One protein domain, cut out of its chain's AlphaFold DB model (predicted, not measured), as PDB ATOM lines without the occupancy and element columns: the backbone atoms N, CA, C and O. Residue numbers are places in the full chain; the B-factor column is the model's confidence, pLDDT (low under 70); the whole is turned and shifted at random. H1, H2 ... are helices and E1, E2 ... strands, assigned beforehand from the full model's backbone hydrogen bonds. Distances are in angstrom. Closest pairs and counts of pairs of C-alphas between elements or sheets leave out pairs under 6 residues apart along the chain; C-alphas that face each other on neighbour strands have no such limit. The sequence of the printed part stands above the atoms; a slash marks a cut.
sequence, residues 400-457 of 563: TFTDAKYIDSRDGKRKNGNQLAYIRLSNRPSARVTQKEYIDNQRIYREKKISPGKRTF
ATOM      1  N   THR A 400       8.754  -9.860  28.803       79.62
ATOM      2  CA  THR A 400       7.490 -10.597  28.719       79.62
ATOM      3  C   THR A 400       7.187 -10.881  27.256       79.62
ATOM      4  O   THR A 400       7.296 -10.002  26.401       79.62
ATOM      5  N   PHE A 401       6.839 -12.131  26.946       81.31
ATOM      6  CA  PHE A 401       6.412 -12.535  25.610       81.31
ATOM      7  C   PHE A 401       4.912 -12.798  25.627       81.31
ATOM      8  O   PHE A 401       4.430 -13.650  26.369       81.31
ATOM      9  N   THR A 402       4.192 -12.074  24.783       84.19
ATOM     10  CA  THR A 402       2.786 -12.332  24.483       84.19
ATOM     11  C   THR A 402       2.712 -13.031  23.140       84.19
ATOM     12  O   THR A 402       3.333 -12.596  22.167       84.19
ATOM     13  N   ASP A 403       2.004 -14.155  23.100       84.06
ATOM     14  CA  ASP A 403       1.903 -14.952  21.885       84.06
ATOM     15  C   ASP A 403       1.009 -14.272  20.839       84.06
ATOM     16  O   ASP A 403       0.141 -13.456  21.166       84.06
ATOM     17  N   ALA A 404       1.219 -14.619  19.571       90.19
ATOM     18  CA  ALA A 404       0.341 -14.181  18.497       90.19
ATOM     19  C   ALA A 404      -1.060 -14.772  18.694       90.19
ATOM     20  O   ALA A 404      -1.202 -15.893  19.192       90.19
ATOM     21  N   LYS A 405      -2.090 -14.038  18.271       93.81
ATOM     22  CA  LYS A 405      -3.479 -14.501  18.341       93.81
ATOM     23  C   LYS A 405      -4.071 -14.632  16.947       93.81
ATOM     24  O   LYS A 405      -3.851 -13.762  16.105       93.81
ATOM     25  N   TYR A 406      -4.819 -15.706  16.743       94.88
ATOM     26  CA  TYR A 406      -5.430 -16.097  15.476       94.88
ATOM     27  C   TYR A 406      -6.922 -16.351  15.683       94.88
ATOM     28  O   TYR A 406      -7.344 -16.615  16.812       94.88
ATOM     29  N   ILE A 407      -7.697 -16.268  14.608       94.00
ATOM     30  CA  ILE A 407      -9.034 -16.863  14.535       94.00
ATOM     31  C   ILE A 407      -8.853 -18.362  14.263       94.00
ATOM     32  O   ILE A 407      -8.050 -18.728  13.401       94.00
ATOM     33  N   ASP A 408      -9.514 -19.210  15.053       93.56
ATOM     34  CA  ASP A 408      -9.585 -20.657  14.817       93.56
ATOM     35  C   ASP A 408     -10.730 -20.958  13.844       93.56
ATOM     36  O   ASP A 408     -11.871 -20.581  14.107       93.56
ATOM     37  N   SER A 409     -10.432 -21.642  12.740       93.12
ATOM     38  CA  SER A 409     -11.409 -21.935  11.682       93.12
ATOM     39  C   SER A 409     -12.562 -22.846  12.121       93.12
ATOM     40  O   SER A 409     -13.580 -22.920  11.441       93.12
ATOM     41  N   ARG A 410     -12.430 -23.569  13.242       91.94
ATOM     42  CA  ARG A 410     -13.459 -24.514  13.716       91.94
ATOM     43  C   ARG A 410     -14.574 -23.851  14.510       91.94
ATOM     44  O   ARG A 410     -15.697 -24.338  14.499       91.94
ATOM     45  N   ASP A 411     -14.250 -22.802  15.261       92.50
ATOM     46  CA  ASP A 411     -15.193 -22.139  16.169       92.50
ATOM     47  C   ASP A 411     -15.253 -20.613  15.996       92.50
ATOM     48  O   ASP A 411     -16.008 -19.952  16.707       92.50
ATOM     49  N   GLY A 412     -14.460 -20.038  15.087       90.00
ATOM     50  CA  GLY A 412     -14.378 -18.597  14.844       90.00
ATOM     51  C   GLY A 412     -13.792 -17.800  16.016       90.00
ATOM     52  O   GLY A 412     -13.786 -16.566  15.992       90.00
ATOM     53  N   LYS A 413     -13.297 -18.462  17.073       93.81
ATOM     54  CA  LYS A 413     -12.857 -17.789  18.300       93.81
ATOM     55  C   LYS A 413     -11.391 -17.391  18.232       93.81
ATOM     56  O   LYS A 413     -10.544 -18.017  17.595       93.81
ATOM     57  N   ARG A 414     -11.063 -16.341  18.987       92.69
ATOM     58  CA  ARG A 414      -9.691 -15.861  19.166       92.69
ATOM     59  C   ARG A 414      -8.897 -16.827  20.048       92.69
ATOM     60  O   ARG A 414      -9.147 -16.900  21.251       92.69
ATOM     61  N   LYS A 415      -7.882 -17.485  19.483       92.06
ATOM     62  CA  LYS A 415      -6.974 -18.395  20.206       92.06
ATOM     63  C   LYS A 415      -5.514 -17.963  20.118       92.06
ATOM     64  O   LYS A 415      -5.080 -17.306  19.169       92.06
ATOM     65  N   ASN A 416      -4.739 -18.326  21.137       91.00
ATOM     66  CA  ASN A 416      -3.302 -18.070  21.192       91.00
ATOM     67  C   ASN A 416      -2.540 -19.066  20.300       91.00
ATOM     68  O   ASN A 416      -2.946 -20.219  20.147       91.00
ATOM     69  N   GLY A 417      -1.383 -18.665  19.772       85.50
ATOM     70  CA  GLY A 417      -0.520 -19.529  18.960       85.50
ATOM     71  C   GLY A 417      -0.156 -20.859  19.638       85.50
ATOM     72  O   GLY A 417      -0.087 -21.883  18.964       85.50
ATOM     73  N   ASN A 418       0.022 -20.866  20.958       85.38
ATOM     74  CA  ASN A 418       0.320 -22.059  21.740       85.38
ATOM     75  C   ASN A 418      -0.864 -23.039  21.828       85.38
ATOM     76  O   ASN A 418      -0.641 -24.236  21.946       85.38
ATOM     77  N   GLN A 419      -2.107 -22.552  21.748       86.81
ATOM     78  CA  GLN A 419      -3.303 -23.409  21.690       86.81
ATOM     79  C   GLN A 419      -3.463 -24.034  20.300       86.81
ATOM     80  O   GLN A 419      -3.885 -25.175  20.176       86.81
ATOM     81  N   LEU A 420      -3.064 -23.303  19.257       90.75
ATOM     82  CA  LEU A 420      -3.021 -23.781  17.874       90.75
ATOM     83  C   LEU A 420      -1.601 -24.211  17.489       90.75
ATOM     84  O   LEU A 420      -1.069 -23.786  16.461       90.75
ATOM     85  N   ALA A 421      -0.917 -24.934  18.375       87.94
ATOM     86  CA  ALA A 421       0.477 -25.310  18.188       87.94
ATOM     87  C   ALA A 421       0.637 -26.549  17.297       87.94
ATOM     88  O   ALA A 421      -0.281 -27.325  17.072       87.94
ATOM     89  N   TYR A 422       1.858 -26.729  16.800       85.56
ATOM     90  CA  TYR A 422       2.289 -28.015  16.268       85.56
ATOM     91  C   TYR A 422       2.920 -28.762  17.440       85.56
ATOM     92  O   TYR A 422       3.939 -28.304  17.974       85.56
ATOM     93  N   ILE A 423       2.296 -29.852  17.866       84.00
ATOM     94  CA  ILE A 423       2.709 -30.661  19.008       84.00
ATOM     95  C   ILE A 423       3.048 -32.054  18.492       84.00
ATOM     96  O   ILE A 423       2.387 -32.611  17.627       84.00
ATOM     97  N   ARG A 424       4.125 -32.624  19.019       80.19
ATOM     98  CA  ARG A 424       4.451 -34.026  18.775       80.19
ATOM     99  C   ARG A 424       3.915 -34.851  19.932       80.19
ATOM    100  O   ARG A 424       4.202 -34.504  21.082       80.19
ATOM    101  N   LEU A 425       3.206 -35.929  19.625       82.06
ATOM    102  CA  LEU A 425       2.570 -36.793  20.615       82.06
ATOM    103  C   LEU A 425       3.613 -37.488  21.507       82.06
ATOM    104  O   LEU A 425       4.806 -37.558  21.173       82.06
ATOM    105  N   SER A 426       3.175 -37.925  22.687       77.50
ATOM    106  CA  SER A 426       4.013 -38.566  23.711       77.50
ATOM    107  C   SER A 426       4.473 -39.966  23.301       77.50
ATOM    108  O   SER A 426       5.604 -40.334  23.601       77.50
ATOM    109  N   ASN A 427       3.639 -40.696  22.561       80.25
ATOM    110  CA  ASN A 427       3.875 -42.058  22.070       80.25
ATOM    111  C   ASN A 427       4.861 -42.153  20.887       80.25
ATOM    112  O   ASN A 427       5.066 -43.235  20.344       80.25
ATOM    113  N   ARG A 428       5.464 -41.040  20.451       78.81
ATOM    114  CA  ARG A 428       6.371 -41.045  19.297       78.81
ATOM    115  C   ARG A 428       7.642 -41.866  19.576       78.81
ATOM    116  O   ARG A 428       8.263 -41.670  20.624       78.81
ATOM    117  N   PRO A 429       8.135 -42.654  18.605       77.88
ATOM    118  CA  PRO A 429       9.360 -43.433  18.788       77.88
ATOM    119  C   PRO A 429      10.620 -42.557  18.855       77.88
ATOM    120  O   PRO A 429      11.617 -42.923  19.471       77.88
ATOM    121  N   SER A 430      10.603 -41.365  18.245       76.44
ATOM    122  CA  SER A 430      11.746 -40.447  18.268       76.44
ATOM    123  C   SER A 430      11.337 -38.982  18.126       76.44
ATOM    124  O   SER A 430      10.352 -38.623  17.482       76.44
ATOM    125  N   ALA A 431      12.158 -38.081  18.672       64.50
ATOM    126  CA  ALA A 431      12.030 -36.636  18.477       64.50
ATOM    127  C   ALA A 431      12.398 -36.168  17.054       64.50
ATOM    128  O   ALA A 431      12.532 -34.968  16.831       64.50
ATOM    129  N   ARG A 432      12.594 -37.070  16.089       73.31
ATOM    130  CA  ARG A 432      12.808 -36.740  14.669       73.31
ATOM    131  C   ARG A 432      11.685 -37.222  13.752       73.31
ATOM    132  O   ARG A 432      11.727 -36.923  12.569       73.31
ATOM    133  N   VAL A 433      10.680 -37.897  14.299       78.19
ATOM    134  CA  VAL A 433       9.570 -38.462  13.528       78.19
ATOM    135  C   VAL A 433       8.749 -37.358  12.854       78.19
ATOM    136  O   VAL A 433       8.490 -36.302  13.450       78.19
ATOM    137  N   THR A 434       8.382 -37.614  11.600       77.88
ATOM    138  CA  THR A 434       7.605 -36.732  10.713       77.88
ATOM    139  C   THR A 434       6.263 -37.338  10.292       77.88
ATOM    140  O   THR A 434       5.466 -36.646   9.661       77.88
ATOM    141  N   GLN A 435       5.994 -38.598  10.648       83.62
ATOM    142  CA  GLN A 435       4.741 -39.294  10.345       83.62
ATOM    143  C   GLN A 435       3.554 -38.633  11.058       83.62
ATOM    144  O   GLN A 435       3.642 -38.290  12.241       83.62
ATOM    145  N   LYS A 436       2.441 -38.471  10.326       82.06
ATOM    146  CA  LYS A 436       1.236 -37.757  10.788       82.06
ATOM    147  C   LYS A 436       0.641 -38.361  12.061       82.06
ATOM    148  O   LYS A 436       0.195 -37.615  12.919       82.06
ATOM    149  N   GLU A 437       0.704 -39.679  12.217       84.75
ATOM    150  CA  GLU A 437       0.164 -40.402  13.379       84.75
ATOM    151  C   GLU A 437       0.814 -40.020  14.720       84.75
ATOM    152  O   GLU A 437       0.211 -40.201  15.771       84.75
ATOM    153  N   TYR A 438       2.017 -39.433  14.699       84.75
ATOM    154  CA  TYR A 438       2.742 -38.990  15.896       84.75
ATOM    155  C   TYR A 438       2.745 -37.462  16.072       84.75
ATOM    156  O   TYR A 438       3.498 -36.914  16.893       84.75
ATOM    157  N   ILE A 439       1.944 -36.753  15.277       84.56
ATOM    158  CA  ILE A 439       1.936 -35.298  15.179       84.56
ATOM    159  C   ILE A 439       0.504 -34.787  15.290       84.56
ATOM    160  O   ILE A 439      -0.339 -35.080  14.453       84.56
ATOM    161  N   ASP A 440       0.278 -33.904  16.254       87.00
ATOM    162  CA  ASP A 440      -0.918 -33.076  16.304       87.00
ATOM    163  C   ASP A 440      -0.589 -31.672  15.777       87.00
ATOM    164  O   ASP A 440       0.109 -30.877  16.418       87.00
ATOM    165  N   ASN A 441      -1.053 -31.369  14.563       89.88
ATOM    166  CA  ASN A 441      -0.811 -30.086  13.916       89.88
ATOM    167  C   ASN A 441      -2.049 -29.184  13.943       89.88
ATOM    168  O   ASN A 441      -2.707 -28.986  12.925       89.88
ATOM    169  N   GLN A 442      -2.288 -28.518  15.070       91.25
ATOM    170  CA  GLN A 442      -3.379 -27.548  15.208       91.25
ATOM    171  C   GLN A 442      -3.137 -26.239  14.432       91.25
ATOM    172  O   GLN A 442      -4.006 -25.369  14.395       91.25
ATOM    173  N   ARG A 443      -1.963 -26.055  13.802       89.38
ATOM    174  CA  ARG A 443      -1.666 -24.839  13.023       89.38
ATOM    175  C   ARG A 443      -2.504 -24.722  11.757       89.38
ATOM    176  O   ARG A 443      -2.624 -23.609  11.258       89.38
ATOM    177  N   ILE A 444      -3.047 -25.832  11.256       91.44
ATOM    178  CA  ILE A 444      -3.906 -25.854  10.064       91.44
ATOM    179  C   ILE A 444      -5.181 -25.029  10.260       91.44
ATOM    180  O   ILE A 444      -5.687 -24.468   9.302       91.44
ATOM    181  N   TYR A 445      -5.639 -24.885  11.507       93.06
ATOM    182  CA  TYR A 445      -6.833 -24.117  11.857       93.06
ATOM    183  C   TYR A 445      -6.549 -22.626  12.092       93.06
ATOM    184  O   TYR A 445      -7.408 -21.905  12.588       93.06
ATOM    185  N   ARG A 446      -5.328 -22.143  11.817       93.12
ATOM    186  CA  ARG A 446      -4.988 -20.723  11.967       93.12
ATOM    187  C   ARG A 446      -5.391 -19.961  10.713       93.12
ATOM    188  O   ARG A 446      -4.702 -20.050   9.702       93.12
ATOM    189  N   GLU A 447      -6.424 -19.142  10.826       92.62
ATOM    190  CA  GLU A 447      -6.823 -18.229   9.757       92.62
ATOM    191  C   GLU A 447      -6.134 -16.863   9.921       92.62
ATOM    192  O   GLU A 447      -4.904 -16.741   9.945       92.62
ATOM    193  N   LYS A 448      -6.928 -15.797  10.080       92.19
ATOM    194  CA  LYS A 448      -6.450 -14.430  10.217       92.19
ATOM    195  C   LYS A 448      -5.717 -14.244  11.542       92.19
ATOM    196  O   LYS A 448      -6.245 -14.485  12.631       92.19
ATOM    197  N   LYS A 449      -4.490 -13.729  11.457       94.19
ATOM    198  CA  LYS A 449      -3.728 -13.262  12.620       94.19
ATOM    199  C   LYS A 449      -4.295 -11.918  13.085       94.19
ATOM    200  O   LYS A 449      -4.133 -10.915  12.401       94.19
ATOM    201  N   ILE A 450      -4.931 -11.901  14.255       93.38
ATOM    202  CA  ILE A 450      -5.533 -10.697  14.855       93.38
ATOM    203  C   ILE A 450      -4.459  -9.812  15.484       93.38
ATOM    204  O   ILE A 450      -4.502  -8.592  15.373       93.38
ATOM    205  N   SER A 451      -3.502 -10.418  16.188       92.19
ATOM    206  CA  SER A 451      -2.422  -9.674  16.834       92.19
ATOM    207  C   SER A 451      -1.096 -10.409  16.690       92.19
ATOM    208  O   SER A 451      -1.044 -11.618  16.959       92.19
ATOM    209  N   PRO A 452      -0.013  -9.718  16.291       90.25
ATOM    210  CA  PRO A 452       1.312 -10.313  16.266       90.25
ATOM    211  C   PRO A 452       1.771 -10.648  17.687       90.25
ATOM    212  O   PRO A 452       1.350 -10.023  18.660       90.25
ATOM    213  N   GLY A 453       2.650 -11.643  17.802       87.50
ATOM    214  CA  GLY A 453       3.322 -11.912  19.068       87.50
ATOM    215  C   GLY A 453       4.245 -10.745  19.398       87.50
ATOM    216  O   GLY A 453       5.003 -10.298  18.537       87.50
ATOM    217  N   LYS A 454       4.181 -10.244  20.630       86.19
ATOM    218  CA  LYS A 454       4.925  -9.059  21.064       86.19
ATOM    219  C   LYS A 454       5.826  -9.400  22.238       86.19
ATOM    220  O   LYS A 454       5.409 -10.062  23.190       86.19
ATOM    221  N   ARG A 455       7.061  -8.907  22.173       84.88
ATOM    222  CA  ARG A 455       7.995  -8.878  23.300       84.88
ATOM    223  C   ARG A 455       7.967  -7.493  23.914       84.88
ATOM    224  O   ARG A 455       8.115  -6.505  23.198       84.88
ATOM    225  N   THR A 456       7.788  -7.430  25.222       82.69
ATOM    226  CA  THR A 456       7.822  -6.177  25.972       82.69
ATOM    227  C   THR A 456       8.964  -6.248  26.966       82.69
ATOM    228  O   THR A 456       9.063  -7.207  27.735       82.69
ATOM    229  N   PHE A 457       9.822  -5.231  26.942       81.81
ATOM    230  CA  PHE A 457      10.938  -5.101  27.867       81.81
ATOM    231  C   PHE A 457      10.583  -4.099  28.956       81.81
ATOM    232  O   PHE A 457      10.152  -2.982  28.664       81.81
TER     233      PHE A 457
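This is residues 400 to 457 of the 563 residues of the protein "HNH endonuclease" of Blautia obeum (UniProt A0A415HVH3). This is a thin, flat L of antiparallel strands: a small three-stranded sheet, E3, E2 and E6, sits at the corner, a two-stranded ribbon of E1 and E7 makes one arm, and the hairpin of E4 and E5 with the long loop of residues 425 to 438 makes the other. E1 runs on into E2 and E6 runs on into E7, while the short helix H1 joins E5 to E6 on the way from the hairpin to the corner. The printed part has 58 residues with one named helix and seven named strands, along the chain E1, E2, E3, E4, E5, H1, E6, E7; the sheets have the orders E3 - E2 - E6, E1 - E7 and E4 - E5, all antiparallel, and the class is mostly strand. The whole is loose, with a radius of gyration of the C-alphas of 13.7 A, and its C-alphas span 37 by 31 by 13 A.

Find C-alpha 400 at (7.490, -10.597, 28.719); there E1 begins, residues 400 to 402, 6.6 A from first to last C-alpha. After a tight link of 2 residues you reach E2, residues 405 to 408, 9.4 A long. Read on through residues 409 to 413 to E3, residues 414 to 416, 7.1 A long. E4 follows at residues 422 to 424, starting from C-alpha 422 at (2.289, -28.015, 16.268) and 6.9 A long. Beyond the 14 residues 425 to 438 comes E5, residues 439 to 441, 6.0 A long. H1, residues 442 to 445, follows directly and measures 5.9 A. E6, residues 446 to 451, is the longest strand by residues and covers 12.3 A. E7, residues 454 to 457, is 9.9 A long and ends at C-alpha 457, (10.938, -5.101, 27.867).

Start at the sheet E3 - E2 - E6, where E2 is the inner strand and E3 and E6 are the edge strands. E2 and E3 form a hairpin, antiparallel at 124 degrees; look for N 406 and O 415, 2.9 A apart and within hydrogen-bond range. On the other side of E2, E6 is antiparallel to it at 148 degrees, with N 405 and O 451 at 2.9 A and N 407 and O 448 at 3.0 A. Now look outward: E1 runs on into E2 across a break of 2 residues at 25 degrees, and E6 runs on into E7 across a break of 2 residues at 33 degrees. E1 and E7 are antiparallel neighbours at 166 degrees, and their C-alphas 401 and 455 face each other at 4.6 A; N 402 and O 454 are 2.8 A apart. H1 only grazes the sheet E3 - E2 - E6, with its residues 442 to 445. It is too short for any O i to N i+4 pair; its one O i to N i+3 pair is within hydrogen-bond range. The closest C-alphas of E4 and H1 are those of Tyr 422 and Gln 442, 5.8 A apart. E4 and E5 form a hairpin, antiparallel at 168 degrees, with N 423 and O 440 at 2.8 A. This hairpin is apart from the other ribbon: both E4 and E5 are apart from E1 and from E7.

The C-alphas farthest apart are those of Glu 437 and Phe 457, 39.7 A, while those of Thr 400 and Phe 457, the first and last printed, are 6.5 A apart. The printed part has no cut. The link from E4 to E5 is long; the other links are tight. The mean pLDDT of the printed part is 86.5, and residue 431 is the one printed residue under 70.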